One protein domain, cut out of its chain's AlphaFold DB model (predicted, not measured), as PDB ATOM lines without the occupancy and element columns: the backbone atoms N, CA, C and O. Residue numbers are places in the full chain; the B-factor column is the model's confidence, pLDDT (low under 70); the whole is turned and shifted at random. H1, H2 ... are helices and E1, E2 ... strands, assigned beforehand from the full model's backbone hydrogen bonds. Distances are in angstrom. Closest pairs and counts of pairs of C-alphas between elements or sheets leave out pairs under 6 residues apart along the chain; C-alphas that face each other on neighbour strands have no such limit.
ATOM      1  N   ASP A   2     232.024 201.257 191.594       89.25
ATOM      2  CA  ASP A   2     230.668 200.668 191.621       89.25
ATOM      3  C   ASP A   2     230.265 199.966 190.318       89.25
ATOM      4  O   ASP A   2     229.786 198.841 190.356       89.25
ATOM      5  N   ASP A   3     230.565 200.572 189.168       92.44
ATOM      6  CA  ASP A   3     230.325 199.968 187.851       92.44
ATOM      7  C   ASP A   3     231.042 198.621 187.652       92.44
ATOM      8  O   ASP A   3     230.492 197.718 187.029       92.44
ATOM      9  N   LEU A   4     232.252 198.474 188.203       94.44
ATOM     10  CA  LEU A   4     233.032 197.233 188.151       94.44
ATOM     11  C   LEU A   4     232.381 196.148 189.019       94.44
ATOM     12  O   LEU A   4     232.233 195.007 188.589       94.44
ATOM     13  N   LEU A   5     231.969 196.508 190.237       96.12
ATOM     14  CA  LEU A   5     231.314 195.574 191.156       96.12
ATOM     15  C   LEU A   5     229.953 195.131 190.617       96.12
ATOM     16  O   LEU A   5     229.630 193.947 190.657       96.12
ATOM     17  N   LEU A   6     229.193 196.071 190.055       95.50
ATOM     18  CA  LEU A   6     227.941 195.797 189.369       95.50
ATOM     19  C   LEU A   6     228.154 194.882 188.157       95.50
ATOM     20  O   LEU A   6     227.396 193.932 187.990       95.50
ATOM     21  N   TYR A   7     229.182 195.131 187.336       96.81
ATOM     22  CA  TYR A   7     229.514 194.272 186.196       96.81
ATOM     23  C   TYR A   7     229.686 192.814 186.633       96.81
ATOM     24  O   TYR A   7     229.053 191.922 186.071       96.81
ATOM     25  N   PHE A   8     230.490 192.569 187.671       97.31
ATOM     26  CA  PHE A   8     230.711 191.214 188.174       97.31
ATOM     27  C   PHE A   8     229.484 190.623 188.866       97.31
ATOM     28  O   PHE A   8     229.237 189.429 188.719       97.31
ATOM     29  N   ALA A   9     228.688 191.432 189.568       96.81
ATOM     30  CA  ALA A   9     227.438 190.969 190.165       96.81
ATOM     31  C   ALA A   9     226.451 190.484 189.097       96.81
ATOM     32  O   ALA A   9     225.799 189.463 189.285       96.81
ATOM     33  N   MET A  10     226.382 191.181 187.962       96.38
ATOM     34  CA  MET A  10     225.537 190.797 186.833       96.38
ATOM     35  C   MET A  10     226.105 189.587 186.084       96.38
ATOM     36  O   MET A  10     225.367 188.655 185.786       96.38
ATOM     37  N   LYS A  11     227.419 189.556 185.839       96.81
ATOM     38  CA  LYS A  11     228.098 188.460 185.130       96.81
ATOM     39  C   LYS A  11     228.074 187.132 185.892       96.81
ATOM     40  O   LYS A  11     227.941 186.078 185.278       96.81
ATOM     41  N   TYR A  12     228.245 187.175 187.211       96.88
ATOM     42  CA  TYR A  12     228.308 185.988 188.073       96.88
ATOM     43  C   TYR A  12     227.059 185.796 188.927       96.88
ATOM     44  O   TYR A  12     227.078 185.002 189.866       96.88
ATOM     45  N   GLU A  13     225.993 186.534 188.617       95.12
ATOM     46  CA  GLU A  13     224.704 186.470 189.301       95.12
ATOM     47  C   GLU A  13     224.813 186.571 190.834       95.12
ATOM     48  O   GLU A  13     224.114 185.864 191.559       95.12
ATOM     49  N   GLY A  14     225.715 187.408 191.343       94.00
ATOM     50  CA  GLY A  14     225.918 187.584 192.784       94.00
ATOM     51  C   GLY A  14     226.730 186.491 193.488       94.00
ATOM     52  O   GLY A  14     226.802 186.501 194.714       94.00
ATOM     53  N   ASP A  15     227.350 185.548 192.767       95.50
ATOM     54  CA  ASP A  15     228.250 184.558 193.375       95.50
ATOM     55  C   ASP A  15     229.487 185.244 193.974       95.50
ATOM     56  O   ASP A  15     230.390 185.698 193.262       95.50
ATOM     57  N   PHE A  16     229.543 185.278 195.309       94.25
ATOM     58  CA  PHE A  16     230.613 185.935 196.051       94.25
ATOM     59  C   PHE A  16     232.010 185.444 195.649       94.25
ATOM     60  O   PHE A  16     232.920 186.256 195.492       94.25
ATOM     61  N   ARG A  17     232.207 184.127 195.480       93.88
ATOM     62  CA  ARG A  17     233.539 183.564 195.204       93.88
ATOM     63  C   ARG A  17     234.004 183.954 193.812       93.88
ATOM     64  O   ARG A  17     235.142 184.395 193.663       93.88
ATOM     65  N   LYS A  18     233.132 183.832 192.810       96.75
ATOM     66  CA  LYS A  18     233.463 184.207 191.429       96.75
ATOM     67  C   LYS A  18     233.749 185.702 191.316       96.75
ATOM     68  O   LYS A  18     234.754 186.080 190.721       96.75
ATOM     69  N   MET A  19     232.930 186.537 191.958       96.69
ATOM     70  CA  MET A  19     233.161 187.981 192.016       96.69
ATOM     71  C   MET A  19     234.487 188.320 192.706       96.69
ATOM     72  O   MET A  19     235.260 189.118 192.185       96.69
ATOM     73  N   TYR A  20     234.778 187.703 193.853       95.19
ATOM     74  CA  TYR A  20     236.023 187.932 194.587       95.19
ATOM     75  C   TYR A  20     237.256 187.559 193.755       95.19
ATOM     76  O   TYR A  20     238.213 188.334 193.685       95.19
ATOM     77  N   VAL A  21     237.224 186.407 193.077       97.00
ATOM     78  CA  VAL A  21     238.297 185.992 192.164       97.00
ATOM     79  C   VAL A  21     238.459 187.011 191.036       97.00
ATOM     80  O   VAL A  21     239.557 187.521 190.867       97.00
ATOM     81  N   ALA A  22     237.387 187.389 190.338       96.94
ATOM     82  CA  ALA A  22     237.459 188.341 189.226       96.94
ATOM     83  C   ALA A  22     238.002 189.725 189.638       96.94
ATOM     84  O   ALA A  22     238.791 190.341 188.921       96.94
ATOM     85  N   ILE A  23     237.633 190.208 190.831       95.19
ATOM     86  CA  ILE A  23     238.144 191.471 191.383       95.19
ATOM     87  C   ILE A  23     239.640 191.358 191.706       95.19
ATOM     88  O   ILE A  23     240.417 192.251 191.364       95.19
ATOM     89  N   THR A  24     240.056 190.273 192.363       95.25
ATOM     90  CA  THR A  24     241.453 190.086 192.801       95.25
ATOM     91  C   THR A  24     242.405 189.798 191.643       95.25
ATOM     92  O   THR A  24     243.543 190.266 191.665       95.25
ATOM     93  N   THR A  25     241.939 189.110 190.598       96.69
ATOM     94  CA  THR A  25     242.698 188.868 189.360       96.69
ATOM     95  C   THR A  25     242.653 190.043 188.384       96.69
ATOM     96  O   THR A  25     243.316 189.988 187.350       96.69
ATOM     97  N   LYS A  26     241.928 191.123 188.718       94.88
ATOM     98  CA  LYS A  26     241.735 192.312 187.872       94.88
ATOM     99  C   LYS A  26     241.193 191.953 186.489       94.88
ATOM    100  O   LYS A  26     241.688 192.437 185.472       94.88
ATOM    101  N   GLU A  27     240.187 191.089 186.465       96.00
ATOM    102  CA  GLU A  27     239.541 190.670 185.232       96.00
ATOM    103  C   GLU A  27     239.057 191.885 184.424       96.00
ATOM    104  O   GLU A  27     238.465 192.826 184.962       96.00
ATOM    105  N   SER A  28     239.343 191.883 183.121       93.69
ATOM    106  CA  SER A  28     238.974 192.980 182.231       93.69
ATOM    107  C   SER A  28     237.459 193.062 182.069       93.69
ATOM    108  O   SER A  28     236.803 192.047 181.832       93.69
ATOM    109  N   ILE A  29     236.920 194.278 182.119       94.31
ATOM    110  CA  ILE A  29     235.507 194.531 181.834       94.31
ATOM    111  C   ILE A  29     235.286 194.904 180.375       94.31
ATOM    112  O   ILE A  29     236.090 195.606 179.761       94.31
ATOM    113  N   ASP A  30     234.138 194.486 179.862       95.88
ATOM    114  CA  ASP A  30     233.617 194.928 178.577       95.88
ATOM    115  C   ASP A  30     232.604 196.061 178.805       95.88
ATOM    116  O   ASP A  30     231.585 195.892 179.484       95.88
ATOM    117  N   ASN A  31     232.901 197.237 178.249       93.75
ATOM    118  CA  ASN A  31     232.077 198.432 178.417       93.75
ATOM    119  C   ASN A  31     230.744 198.359 177.660       93.75
ATOM    120  O   ASN A  31     229.787 199.014 178.073       93.75
ATOM    121  N   GLU A  32     230.659 197.599 176.569       95.62
ATOM    122  CA  GLU A  32     229.413 197.392 175.830       95.62
ATOM    123  C   GLU A  32     228.487 196.480 176.633       95.62
ATOM    124  O   GLU A  32     227.339 196.844 176.894       95.62
ATOM    125  N   ILE A  33     229.021 195.377 177.163       95.75
ATOM    126  CA  ILE A  33     228.271 194.483 178.057       95.75
ATOM    127  C   ILE A  33     227.832 195.225 179.328       95.75
ATOM    128  O   ILE A  33     226.684 195.097 179.748       95.75
ATOM    129  N   LEU A  34     228.695 196.056 179.925       95.06
ATOM    130  CA  LEU A  34     228.328 196.877 181.085       95.06
ATOM    131  C   LEU A  34     227.147 197.811 180.780       95.06
ATOM    132  O   LEU A  34     226.261 197.980 181.621       95.06
ATOM    133  N   ARG A  35     227.120 198.428 179.593       95.38
ATOM    134  CA  ARG A  35     225.990 199.271 179.173       95.38
ATOM    135  C   ARG A  35     224.705 198.457 179.082       95.38
ATOM    136  O   ARG A  35     223.671 198.948 179.529       95.38
ATOM    137  N   GLU A  36     224.765 197.231 178.568       96.25
ATOM    138  CA  GLU A  36     223.597 196.346 178.525       96.25
ATOM    139  C   GLU A  36     223.147 195.908 179.918       96.25
ATOM    140  O   GLU A  36     221.965 196.019 180.242       96.25
ATOM    141  N   TYR A  37     224.073 195.526 180.797       95.25
ATOM    142  CA  TYR A  37     223.743 195.199 182.182       95.25
ATOM    143  C   TYR A  37     223.068 196.356 182.907       95.25
ATOM    144  O   TYR A  37     222.060 196.141 183.571       95.25
ATOM    145  N   LYS A  38     223.542 197.595 182.725       94.06
ATOM    146  CA  LYS A  38     222.895 198.778 183.312       94.06
ATOM    147  C   LYS A  38     221.443 198.956 182.858       94.06
ATOM    148  O   LYS A  38     220.628 199.401 183.661       94.06
ATOM    149  N   LYS A  39     221.103 198.593 181.616       94.94
ATOM    150  CA  LYS A  39     219.715 198.626 181.112       94.94
ATOM    151  C   LYS A  39     218.843 197.514 181.704       94.94
ATOM    152  O   LYS A  39     217.633 197.677 181.781       94.94
ATOM    153  N   GLN A  40     219.447 196.400 182.114       93.81
ATOM    154  CA  GLN A  40     218.753 195.245 182.694       93.81
ATOM    155  C   GLN A  40     218.508 195.376 184.206       93.81
ATOM    156  O   GLN A  40     217.855 194.516 184.795       93.81
ATOM    157  N   ILE A  41     219.026 196.421 184.859       93.12
ATOM    158  CA  ILE A  41     218.813 196.638 186.294       93.12
ATOM    159  C   ILE A  41     217.364 197.045 186.546       93.12
ATOM    160  O   ILE A  41     216.907 198.102 186.116       93.12
ATOM    161  N   LYS A  42     216.662 196.214 187.311       91.81
ATOM    162  CA  LYS A  42     215.266 196.416 187.716       91.81
ATOM    163  C   LYS A  42     215.140 196.940 189.144       91.81
ATOM    164  O   LYS A  42     214.121 197.529 189.507       91.81
ATOM    165  N   HIS A  43     216.160 196.714 189.969       92.94
ATOM    166  CA  HIS A  43     216.131 197.005 191.398       92.94
ATOM    167  C   HIS A  43     217.250 197.947 191.824       92.94
ATOM    168  O   HIS A  43     218.305 198.031 191.198       92.94
ATOM    169  N   LYS A  44     217.018 198.655 192.932       94.25
ATOM    170  CA  LYS A  44     218.081 199.423 193.579       94.25
ATOM    171  C   LYS A  44     219.137 198.455 194.094       94.25
ATOM    172  O   LYS A  44     218.821 197.334 194.487       94.25
ATOM    173  N   TYR A  45     220.374 198.914 194.121       95.88
ATOM    174  CA  TYR A  45     221.481 198.164 194.685       95.88
ATOM    175  C   TYR A  45     222.405 199.099 195.453       95.88
ATOM    176  O   TYR A  45     222.409 200.311 195.227       95.88
ATOM    177  N   VAL A  46     223.166 198.515 196.368       96.44
ATOM    178  CA  VAL A  46     224.311 199.142 197.026       96.44
ATOM    179  C   VAL A  46     225.504 198.209 196.912       96.44
ATOM    180  O   VAL A  46     225.356 196.987 196.919       96.44
ATOM    181  N   THR A  47     226.691 198.775 196.789       96.06
ATOM    182  CA  THR A  47     227.957 198.048 196.794       96.06
ATOM    183  C   THR A  47     228.639 198.225 198.143       96.06
ATOM    184  O   THR A  47     228.378 199.195 198.853       96.06
ATOM    185  N   VAL A  48     229.582 197.342 198.465       94.38
ATOM    186  CA  VAL A  48     230.449 197.474 199.649       94.38
ATOM    187  C   VAL A  48     231.228 198.804 199.701       94.38
ATOM    188  O   VAL A  48     231.718 199.192 200.756       94.38
ATOM    189  N   MET A  49     231.333 199.522 198.575       92.06
ATOM    190  CA  MET A  49     232.001 200.824 198.474       92.06
ATOM    191  C   MET A  49     231.044 202.009 198.661       92.06
ATOM    192  O   MET A  49     231.502 203.148 198.778       92.06
ATOM    193  N   ASN A  50     229.726 201.787 198.659       93.00
ATOM    194  CA  ASN A  50     228.768 202.869 198.822       93.00
ATOM    195  C   ASN A  50     228.681 203.342 200.281       93.00
ATOM    196  O   ASN A  50     228.689 202.556 201.221       93.00
ATOM    197  N   HIS A  51     228.519 204.655 200.467       90.81
ATOM    198  CA  HIS A  51     228.372 205.280 201.789       90.81
ATOM    199  C   HIS A  51     227.116 204.821 202.546       90.81
ATOM    200  O   HIS A  51     227.089 204.857 203.767       90.81
ATOM    201  N   ASN A  52     226.075 204.415 201.817       91.88
ATOM    202  CA  ASN A  52     224.814 203.917 202.359       91.88
ATOM    203  C   ASN A  52     224.786 202.382 202.468       91.88
ATOM    204  O   ASN A  52     223.713 201.805 202.644       91.88
ATOM    205  N   TYR A  53     225.935 201.718 202.315       95.12
ATOM    206  CA  TYR A  53     226.047 200.284 202.535       95.12
ATOM    207  C   TYR A  53     225.840 199.963 204.025       95.12
ATOM    208  O   TYR A  53     226.540 200.559 204.848       95.12
ATOM    209  N   PRO A  54     224.930 199.037 204.386       95.69
ATOM    210  CA  PRO A  54     224.573 198.807 205.783       95.69
ATOM    211  C   PRO A  54     225.769 198.425 206.660       95.69
ATOM    212  O   PRO A  54     226.530 197.506 206.334       95.69
ATOM    213  N   GLU A  55     225.901 199.092 207.806       95.06
ATOM    214  CA  GLU A  55     226.936 198.813 208.811       95.06
ATOM    215  C   GLU A  55     226.875 197.366 209.312       95.06
ATOM    216  O   GLU A  55     227.912 196.747 209.568       95.06
ATOM    217  N   TYR A  56     225.671 196.785 209.370       94.50
ATOM    218  CA  TYR A  56     225.447 195.385 209.729       94.50
ATOM    219  C   TYR A  56     226.381 194.434 208.972       94.50
ATOM    220  O   TYR A  56     226.945 193.513 209.571       94.50
ATOM    221  N   PHE A  57     226.586 194.662 207.672       94.06
ATOM    222  CA  PHE A  57     227.428 193.804 206.844       94.06
ATOM    223  C   PHE A  57     228.920 194.025 207.075       94.06
ATOM    224  O   PHE A  57     229.681 193.070 206.954       94.06
ATOM    225  N   LYS A  58     229.361 195.226 207.468       89.44
ATOM    226  CA  LYS A  58     230.792 195.507 207.698       89.44
ATOM    227  C   LYS A  58     231.387 194.677 208.837       89.44
ATOM    228  O   LYS A  58     232.581 194.407 208.841       89.44
ATOM    229  N   SER A  59     230.544 194.234 209.771       87.31
ATOM    230  CA  SER A  59     230.922 193.328 210.862       87.31
ATOM    231  C   SER A  59     230.995 191.844 210.462       87.31
ATOM    232  O   SER A  59     231.395 191.007 211.272       87.31
ATOM    233  N   LYS A  60     230.567 191.480 209.245       88.44
ATOM    234  CA  LYS A  60     230.469 190.084 208.799       88.44
ATOM    235  C   LYS A  60     231.715 189.648 208.043       88.44
ATOM    236  O   LYS A  60     232.264 190.388 207.232       88.44
ATOM    237  N   ASN A  61     232.091 188.385 208.226       84.94
ATOM    238  CA  ASN A  61     233.074 187.740 207.363       84.94
ATOM    239  C   ASN A  61     232.478 187.572 205.959       84.94
ATOM    240  O   ASN A  61     231.388 187.018 205.806       84.94
ATOM    241  N   CYS A  62     233.209 188.041 204.944       88.62
ATOM    242  CA  CYS A  62     232.819 187.977 203.533       88.62
ATOM    243  C   CYS A  62     231.486 188.691 203.230       88.62
ATOM    244  O   CYS A  62     230.549 188.034 202.778       88.62
ATOM    245  N   PRO A  63     231.346 190.006 203.468       92.81
ATOM    246  CA  PRO A  63     230.084 190.713 203.245       92.81
ATOM    247  C   PRO A  63     229.633 190.653 201.771       92.81
ATOM    248  O   PRO A  63     230.481 190.518 200.885       92.81
ATOM    249  N   PRO A  64     228.322 190.758 201.475       94.00
ATOM    250  CA  PRO A  64     227.833 190.883 200.104       94.00
ATOM    251  C   PRO A  64     228.535 192.020 199.357       94.00
ATOM    252  O   PRO A  64     228.468 193.172 199.781       94.00
ATOM    253  N   ILE A  65     229.202 191.718 198.242       95.75
ATOM    254  CA  ILE A  65     229.940 192.737 197.472       95.75
ATOM    255  C   ILE A  65     228.966 193.731 196.828       95.75
ATOM    256  O   ILE A  65     229.215 194.939 196.816       95.75
ATOM    257  N   VAL A  66     227.847 193.212 196.319       96.88
ATOM    258  CA  VAL A  66     226.701 193.971 195.816       96.88
ATOM    259  C   VAL A  66     225.446 193.388 196.451       96.88
ATOM    260  O   VAL A  66     225.283 192.172 196.519       96.88
ATOM    261  N   LEU A  67     224.566 194.263 196.928       97.31
ATOM    262  CA  LEU A  67     223.278 193.907 197.499       97.31
ATOM    263  C   LEU A  67     222.183 194.603 196.697       97.31
ATOM    264  O   LEU A  67     222.019 195.821 196.787       97.31
ATOM    265  N   PHE A  68     221.420 193.829 195.934       97.50
ATOM    266  CA  PHE A  68     220.171 194.300 195.347       97.50
ATOM    267  C   PHE A  68     219.113 194.324 196.433       97.50
ATOM    268  O   PHE A  68     219.047 193.403 197.243       97.50
ATOM    269  N   TYR A  69     218.278 195.357 196.468       97.25
ATOM    270  CA  TYR A  69     217.279 195.477 197.515       97.25
ATOM    271  C   TYR A  69     216.015 196.208 197.074       97.25
ATOM    272  O   TYR A  69     215.984 197.002 196.128       97.25
ATOM    273  N   LYS A  70     214.956 195.970 197.844       96.31
ATOM    274  CA  LYS A  70     213.717 196.736 197.812       96.31
ATOM    275  C   LYS A  70     213.249 197.006 199.235       96.31
ATOM    276  O   LYS A  70     213.316 196.130 200.092       96.31
ATOM    277  N   GLY A  71     212.760 198.219 199.467       95.00
ATOM    278  CA  GLY A  71     212.312 198.655 200.784       95.00
ATOM    279  C   GLY A  71     213.210 199.718 201.408       95.00
ATOM    280  O   GLY A  71     213.925 200.438 200.701       95.00
ATOM    281  N   ASN A  72     213.148 199.826 202.733       95.69
ATOM    282  CA  ASN A  72     213.954 200.753 203.514       95.69
ATOM    283  C   ASN A  72     215.247 200.098 204.006       95.69
ATOM    284  O   ASN A  72     215.254 199.379 205.002       95.69
ATOM    285  N   LEU A  73     216.351 200.408 203.326       95.56
ATOM    286  CA  LEU A  73     217.677 199.877 203.637       95.56
ATOM    287  C   LEU A  73     218.123 200.167 205.082       95.56
ATOM    288  O   LEU A  73     218.778 199.327 205.690       95.56
ATOM    289  N   GLU A  74     217.692 201.291 205.663       94.88
ATOM    290  CA  GLU A  74     218.030 201.692 207.037       94.88
ATOM    291  C   GLU A  74     217.528 200.700 208.092       94.88
ATOM    292  O   GLU A  74     218.023 200.688 209.216       94.88
ATOM    293  N   LEU A  75     216.533 199.867 207.767       95.94
ATOM    294  CA  LEU A  75     216.029 198.871 208.710       95.94
ATOM    295  C   LEU A  75     217.056 197.770 209.005       95.94
ATOM    296  O   LEU A  75     216.964 197.143 210.055       95.94
ATOM    297  N   ILE A  76     218.028 197.545 208.112       96.00
ATOM    298  CA  ILE A  76     219.074 196.529 208.297       96.00
ATOM    299  C   ILE A  76     219.981 196.877 209.484       96.00
ATOM    300  O   ILE A  76     220.379 195.981 210.226       96.00
ATOM    301  N   ASP A  77     220.275 198.160 209.683       95.25
ATOM    302  CA  ASP A  77     221.191 198.622 210.733       95.25
ATOM    303  C   ASP A  77     220.500 198.838 212.082       95.25
ATOM    304  O   ASP A  77     221.156 199.063 213.098       95.25
ATOM    305  N   LYS A  78     219.169 198.739 212.120       94.62
ATOM    306  CA  LYS A  78     218.416 198.788 213.370       94.62
ATOM    307  C   LYS A  78     218.529 197.464 214.118       94.62
ATOM    308  O   LYS A  78     218.695 196.389 213.532       94.62
ATOM    309  N   ASP A  79     218.358 197.542 215.434       93.44
ATOM    310  CA  ASP A  79     218.241 196.365 216.291       93.44
ATOM    311  C   ASP A  79     216.846 195.737 216.164       93.44
ATOM    312  O   ASP A  79     215.981 195.844 217.029       93.44
ATOM    313  N   LEU A  80     216.595 195.166 214.989       93.81
ATOM    314  CA  LEU A  80     215.369 194.470 214.635       93.81
ATOM    315  C   LEU A  80     215.671 192.985 214.401       93.81
ATOM    316  O   LEU A  80     216.788 192.647 213.979       93.81
ATOM    317  N   PRO A  81     214.684 192.095 214.614       92.69
ATOM    318  CA  PRO A  81     214.755 190.727 214.122       92.69
ATOM    319  C   PRO A  81     214.898 190.733 212.597       92.69
ATOM    320  O   PRO A  81     214.011 191.207 211.888       92.69
ATOM    321  N   LYS A  82     216.019 190.201 212.106       93.62
ATOM    322  CA  LYS A  82     216.347 190.098 210.677       93.62
ATOM    323  C   LYS A  82     216.600 188.642 210.341       93.62
ATOM    324  O   LYS A  82     217.315 187.952 211.065       93.62
ATOM    325  N   GLU A  83     216.079 188.204 209.209       94.31
ATOM    326  CA  GLU A  83     216.466 186.937 208.608       94.31
ATOM    327  C   GLU A  83     217.645 187.205 207.675       94.31
ATOM    328  O   GLU A  83     217.497 187.953 206.715       94.31
ATOM    329  N   TYR A  84     218.820 186.649 207.977       93.88
ATOM    330  CA  TYR A  84     219.988 186.682 207.096       93.88
ATOM    331  C   TYR A  84     220.505 185.257 206.928       93.88
ATOM    332  O   TYR A  84     221.052 184.686 207.874       93.88
ATOM    333  N   SER A  85     220.299 184.670 205.754       92.06
ATOM    334  CA  SER A  85     220.597 183.257 205.512       92.06
ATOM    335  C   SER A  85     221.066 183.001 204.078       92.06
ATOM    336  O   SER A  85     221.108 183.900 203.232       92.06
ATOM    337  N   THR A  86     221.522 181.770 203.843       92.56
ATOM    338  CA  THR A  86     222.046 181.310 202.552       92.56
ATOM    339  C   THR A  86     220.988 180.454 201.867       92.56
ATOM    340  O   THR A  86     220.434 179.549 202.486       92.56
ATOM    341  N   LEU A  87     220.706 180.760 200.606       90.12
ATOM    342  CA  LEU A  87     219.809 180.010 199.735       90.12
ATOM    343  C   LEU A  87     220.482 178.717 199.252       90.12
ATOM    344  O   LEU A  87     221.701 178.567 199.325       90.12
ATOM    345  N   GLU A  88     219.701 177.800 198.681       87.31
ATOM    346  CA  GLU A  88     220.211 176.533 198.127       87.31
ATOM    347  C   GLU A  88     221.279 176.736 197.041       87.31
ATOM    348  O   GLU A  88     222.194 175.929 196.898       87.31
ATOM    349  N   ASN A  89     221.209 177.850 196.307       86.69
ATOM    350  CA  ASN A  89     222.190 178.224 195.286       86.69
ATOM    351  C   ASN A  89     223.486 178.837 195.865       86.69
ATOM    352  O   ASN A  89     224.337 179.298 195.106       86.69
ATOM    353  N   GLY A  90     223.637 178.873 197.194       88.25
ATOM    354  CA  GLY A  90     224.809 179.406 197.890       88.25
ATOM    355  C   GLY A  90     224.857 180.933 198.014       88.25
ATOM    356  O   GLY A  90     225.745 181.448 198.694       88.25
ATOM    357  N   LYS A  91     223.917 181.659 197.395       92.81
ATOM    358  CA  LYS A  91     223.783 183.119 197.495       92.81
ATOM    359  C   LYS A  91     222.992 183.482 198.745       92.81
ATOM    360  O   LYS A  91     222.230 182.677 199.279       92.81
ATOM    361  N   ARG A  92     223.168 184.696 199.245       94.44
ATOM    362  CA  ARG A  92     222.597 185.134 200.522       94.44
ATOM    363  C   ARG A  92     221.483 186.140 200.318       94.44
ATOM    364  O   ARG A  92     221.504 186.937 199.377       94.44
ATOM    365  N   PHE A  93     220.542 186.139 201.253       95.56
ATOM    366  CA  PHE A  93     219.503 187.153 201.330       95.56
ATOM    367  C   PHE A  93     219.373 187.694 202.747       95.56
ATOM    368  O   PHE A  93     219.768 187.049 203.718       95.56
ATOM    369  N   ILE A  94     218.811 188.894 202.847       96.31
ATOM    370  CA  ILE A  94     218.409 189.518 204.097       96.31
ATOM    371  C   ILE A  94     216.961 189.996 203.999       96.31
ATOM    372  O   ILE A  94     216.539 190.502 202.959       96.31
ATOM    373  N   SER A  95     216.203 189.879 205.082       95.81
ATOM    374  CA  SER A  95     214.850 190.417 205.177       95.81
ATOM    375  C   SER A  95     214.560 190.938 206.580       95.81
ATOM    376  O   SER A  95     214.985 190.349 207.573       95.81
ATOM    377  N   THR A  96     213.826 192.045 206.668       95.25
ATOM    378  CA  THR A  96     213.298 192.576 207.931       95.25
ATOM    379  C   THR A  96     211.958 193.256 207.689       95.25
ATOM    380  O   THR A  96     211.722 193.817 206.616       95.25
ATOM    381  N   VAL A  97     211.089 193.244 208.696       93.94
ATOM    382  CA  VAL A  97     209.769 193.877 208.629       93.94
ATOM    383  C   VAL A  97     209.387 194.466 209.981       93.94
ATOM    384  O   VAL A  97     209.654 193.865 211.018       93.94
ATOM    385  N   ILE A  98     208.760 195.641 209.968       94.31
ATOM    386  CA  ILE A  98     208.205 196.294 211.154       94.31
ATOM    387  C   ILE A  98     206.808 196.849 210.864       94.31
ATOM    388  O   ILE A  98     206.562 197.343 209.760       94.31
ATOM    389  N   PRO A  99     205.881 196.810 211.832       93.62
ATOM    390  CA  PRO A  99     204.630 197.543 211.721       93.62
ATOM    391  C   PRO A  99     204.886 199.045 211.908       93.62
ATOM    392  O   PRO A  99     205.639 199.456 212.790       93.62
ATOM    393  N   ILE A 100     204.238 199.868 211.091       93.31
ATOM    394  CA  ILE A 100     204.195 201.325 211.227       93.31
ATOM    395  C   ILE A 100     202.754 201.807 211.065       93.31
ATOM    396  O   ILE A 100     201.954 201.203 210.346       93.31
ATOM    397  N   GLU A 101     202.426 202.918 211.709       92.12
ATOM    398  CA  GLU A 101     201.150 203.589 211.504       92.12
ATOM    399  C   GLU A 101     201.285 204.632 210.390       92.12
ATOM    400  O   GLU A 101     202.158 205.500 210.423       92.12
ATOM    401  N   GLN A 102     200.422 204.551 209.379       86.75
ATOM    402  CA  GLN A 102     200.348 205.533 208.304       86.75
ATOM    403  C   GLN A 102     198.882 205.875 208.022       86.75
ATOM    404  O   GLN A 102     198.103 205.021 207.601       86.75
ATOM    405  N   ASN A 103     198.509 207.144 208.220       86.38
ATOM    406  CA  ASN A 103     197.141 207.652 208.042       86.38
ATOM    407  C   ASN A 103     196.086 206.872 208.859       86.38
ATOM    408  O   ASN A 103     195.035 206.517 208.322       86.38
ATOM    409  N   GLY A 104     196.384 206.550 210.124       86.56
ATOM    410  CA  GLY A 104     195.482 205.793 211.003       86.56
ATOM    411  C   GLY A 104     195.314 204.316 210.626       86.56
ATOM    412  O   GLY A 104     194.383 203.662 211.090       86.56
ATOM    413  N   LYS A 105     196.171 203.784 209.743       89.12
ATOM    414  CA  LYS A 105     196.191 202.369 209.355       89.12
ATOM    415  C   LYS A 105     197.555 201.758 209.637       89.12
ATOM    416  O   LYS A 105     198.583 202.375 209.364       89.12
ATOM    417  N   PHE A 106     197.552 200.516 210.109       90.00
ATOM    418  CA  PHE A 106     198.768 199.720 210.218       90.00
ATOM    419  C   PHE A 106     199.200 199.226 208.840       90.00
ATOM    420  O   PHE A 106     198.429 198.588 208.121       90.00
ATOM    421  N   ILE A 107     200.447 199.518 208.489       93.75
ATOM    422  CA  ILE A 107     201.130 198.952 207.329       93.75
ATOM    423  C   ILE A 107     202.497 198.425 207.761       93.75
ATOM    424  O   ILE A 107     203.010 198.787 208.815       93.75
ATOM    425  N   PHE A 108     203.114 197.599 206.930       93.12
ATOM    426  CA  PHE A 108     204.426 197.036 207.210       93.12
ATOM    427  C   PHE A 108     205.514 197.758 206.413       93.12
ATOM    428  O   PHE A 108     205.498 197.759 205.178       93.12
ATOM    429  N   ASP A 109     206.457 198.384 207.117       95.06
ATOM    430  CA  ASP A 109     207.724 198.809 206.529       95.06
ATOM    431  C   ASP A 109     208.668 197.605 206.467       95.06
ATOM    432  O   ASP A 109     208.682 196.781 207.379       95.06
ATOM    433  N   TYR A 110     209.433 197.471 205.391       95.06
ATOM    434  CA  TYR A 110     210.252 196.287 205.160       95.06
ATOM    435  C   TYR A 110     211.527 196.616 204.398       95.06
ATOM    436  O   TYR A 110     211.631 197.648 203.730       95.06
ATOM    437  N   VAL A 111     212.472 195.685 204.460       96.56
ATOM    438  CA  VAL A 111     213.563 195.564 203.498       96.56
ATOM    439  C   VAL A 111     213.699 194.106 203.098       96.56
ATOM    440  O   VAL A 111     213.591 193.217 203.938       96.56
ATOM    441  N   VAL A 112     213.927 193.869 201.814       96.69
ATOM    442  CA  VAL A 112     214.416 192.592 201.301       96.69
ATOM    443  C   VAL A 112     215.641 192.901 200.463       96.69
ATOM    444  O   VAL A 112     215.588 193.797 199.617       96.69
ATOM    445  N   GLY A 113     216.735 192.188 200.707       97.31
ATOM    446  CA  GLY A 113     217.955 192.281 199.921       97.31
ATOM    447  C   GLY A 113     218.481 190.905 199.538       97.31
ATOM    448  O   GLY A 113     218.341 189.960 200.305       97.31
ATOM    449  N   ALA A 114     219.093 190.794 198.365       97.38
ATOM    450  CA  ALA A 114     219.738 189.576 197.888       97.38
ATOM    451  C   ALA A 114     220.982 189.908 197.053       97.38
ATOM    452  O   ALA A 114     221.122 191.015 196.528       97.38
ATOM    453  N   GLU A 115     221.889 188.942 196.927       96.31
ATOM    454  CA  GLU A 115     223.113 189.097 196.124       96.31
ATOM    455  C   GLU A 115     222.840 189.093 194.608       96.31
ATOM    456  O   GLU A 115     223.663 189.580 193.836       96.31
ATOM    457  N   SER A 116     221.661 188.626 194.177       96.00
ATOM    458  CA  SER A 116     221.228 188.618 192.776       96.00
ATOM    459  C   SER A 116     219.842 189.250 192.594       96.00
ATOM    460  O   SER A 116     219.008 189.239 193.504       96.00
ATOM    461  N   GLN A 117     219.581 189.802 191.404       94.12
ATOM    462  CA  GLN A 117     218.265 190.362 191.072       94.12
ATOM    463  C   GLN A 117     217.182 189.282 190.994       94.12
ATOM    464  O   GLN A 117     216.074 189.509 191.466       94.12
ATOM    465  N   GLU A 118     217.503 188.110 190.447       94.25
ATOM    466  CA  GLU A 118     216.546 187.007 190.309       94.25
ATOM    467  C   GLU A 118     216.096 186.468 191.669       94.25
ATOM    468  O   GLU A 118     214.910 186.227 191.886       94.25
ATOM    469  N   ASP A 119     217.028 186.308 192.612       95.25
ATOM    470  CA  ASP A 119     216.681 185.847 193.956       95.25
ATOM    471  C   ASP A 119     215.884 186.914 194.708       95.25
ATOM    472  O   ASP A 119     214.926 186.587 195.407       95.25
ATOM    473  N   LEU A 120     216.203 188.199 194.512       96.06
ATOM    474  CA  LEU A 120     215.386 189.284 195.049       96.06
ATOM    475  C   LEU A 120     213.950 189.226 194.505       96.06
ATOM    476  O   LEU A 120     213.008 189.354 195.285       96.06
ATOM    477  N   GLU A 121     213.768 189.025 193.197       94.69
ATOM    478  CA  GLU A 121     212.441 188.905 192.581       94.69
ATOM    479  C   GLU A 121     211.642 187.752 193.204       94.69
ATOM    480  O   GLU A 121     210.525 187.982 193.676       94.69
ATOM    481  N   LYS A 122     212.241 186.561 193.332       93.38
ATOM    482  CA  LYS A 122     211.611 185.393 193.981       93.38
ATOM    483  C   LYS A 122     211.197 185.686 195.426       93.38
ATOM    484  O   LYS A 122     210.079 185.372 195.838       93.38
ATOM    485  N   MET A 123     212.070 186.337 196.199       92.88
ATOM    486  CA  MET A 123     211.769 186.703 197.588       92.88
ATOM    487  C   MET A 123     210.642 187.738 197.679       92.88
ATOM    488  O   MET A 123     209.787 187.661 198.565       92.88
ATOM    489  N   LEU A 124     210.597 188.696 196.750       92.31
ATOM    490  CA  LEU A 124     209.525 189.686 196.678       92.31
ATOM    491  C   LEU A 124     208.187 189.072 196.259       92.31
ATOM    492  O   LEU A 124     207.148 189.493 196.768       92.31
ATOM    493  N   GLU A 125     208.185 188.096 195.357       91.88
ATOM    494  CA  GLU A 125     206.987 187.338 194.984       91.88
ATOM    495  C   GLU A 125     206.438 186.549 196.175       91.88
ATOM    496  O   GLU A 125     205.249 186.661 196.485       91.88
ATOM    497  N   HIS A 126     207.313 185.864 196.915       88.69
ATOM    498  CA  HIS A 126     206.942 185.169 198.147       88.69
ATOM    499  C   HIS A 126     206.420 186.126 199.233       88.69
ATOM    500  O   HIS A 126     205.515 185.790 199.997       88.69
ATOM    501  N   LEU A 127     206.952 187.349 199.322       87.00
ATOM    502  CA  LEU A 127     206.435 188.354 200.254       87.00
ATOM    503  C   LEU A 127     205.039 188.847 199.838       87.00
ATOM    504  O   LEU A 127     204.157 188.989 200.684       87.00
ATOM    505  N   LYS A 128     204.824 189.089 198.538       86.81
ATOM    506  CA  LYS A 128     203.530 189.532 197.991       86.81
ATOM    507  C   LYS A 128     202.444 188.474 198.158       86.81
ATOM    508  O   LYS A 128     201.303 188.833 198.443       86.81
ATOM    509  N   SER A 129     202.783 187.190 198.034       89.06
ATOM    510  CA  SER A 129     201.815 186.097 198.180       89.06
ATOM    511  C   SER A 129     201.224 185.992 199.592       89.06
ATOM    512  O   SER A 129     200.170 185.390 199.760       89.06
ATOM    513  N   LYS A 130     201.850 186.614 200.605       85.88
ATOM    514  CA  LYS A 130     201.335 186.660 201.986       85.88
ATOM    515  C   LYS A 130     200.171 187.641 202.184       85.88
ATOM    516  O   LYS A 130     199.563 187.633 203.247       85.88
TER     517      LYS A 130
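What this domain is: This is residues 2 to 130 of the 147 residues of an uncharacterized protein of Massilimicrobiota sp. An134 (UniProt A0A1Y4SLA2). A twisted wall of five antiparallel strands has helix H5 packed along one face, with no named helix on its other face, and a cluster of three helices, H1, H2 and H3, at one end, where H1 crosses E1 and E2 on the same face as H5. The two longest strands, E4 and E5, form a hairpin that reaches away from this cluster, so that the longest axis runs from the helices to the hairpin's tip. The printed part has 129 residues, with five named helices and five named strands in the order H1 H2 H3 E1 H4 E2 E3 E4 E5 H5; the sheet's order is E1 E2 E5 E4 E3, and the class is mixed, helices and strands. The whole is compact, with a radius of gyration of the C-alphas of 15.5 A, and its outline is elongated, spanning 53 by 31 by 30 A.

Where its parts are: Start with the sheet: E1 is residues 44 to 47, E2 66 to 71, E3 82 to 86, E4 92 to 102 and E5 105 to 114. Find C-alpha 92 at (222.597, 185.134, 200.522); from there E4 runs 31.2 A to C-alpha 102 at (200.348, 205.533, 208.304), with a bend of 52 degrees at residue 99. E5 is 29.1 A long. H5, residues 117 to 128, runs 16.3 A and ends at C-alpha 128 at (203.530, 189.532, 197.991). Look earlier for H1, residues 2 to 11, 14.1 A; H2, 16 to 24; H3, 31 to 40, 14.4 A; and H4, 55 to 58.

How they stand to each other: E3, E4 and E5 are a meander, each strand the antiparallel neighbour of the one before; with E2, antiparallel to E5, they form a Greek key. Look for N 98 and O 109, 2.8 A, between E4 and E5; N 70 and O 112, 2.9 A, between E2 and E5; N 67 and O 46, 2.8 A, between E1 and E2; N 95 and O 83, 2.8 A, between E3 and E4. H1 and H5 on one face give two layers, helices on one face of a sheet. H5 is over E5 at a height of 9.1 A, along the strands at 22 degrees on the local plane; C-alphas 114 and 120 are closest, 5.2 A. H1 runs across the strands, over E1 and E2. H1 touches H2 at a steep tilt of 50 degrees, C-alphas 8 and 19 being closest at 5.6 A, and touches H3 about perpendicular, at 77 degrees, C-alphas 7 and 34 at 5.9 A. H4 touches no helix and is not on the sheet. In H1, H2, H3 and H5 every O i to N i+4 pair is within hydrogen-bond range; H4 is too short for one.

The domain as a whole: The C-alphas farthest apart, those of Thr 25 and Gly 104, are 54.6 A apart. The printed part has no cut, and no link is long. The mean pLDDT of the printed part is 93.8, and no printed residue is under 70.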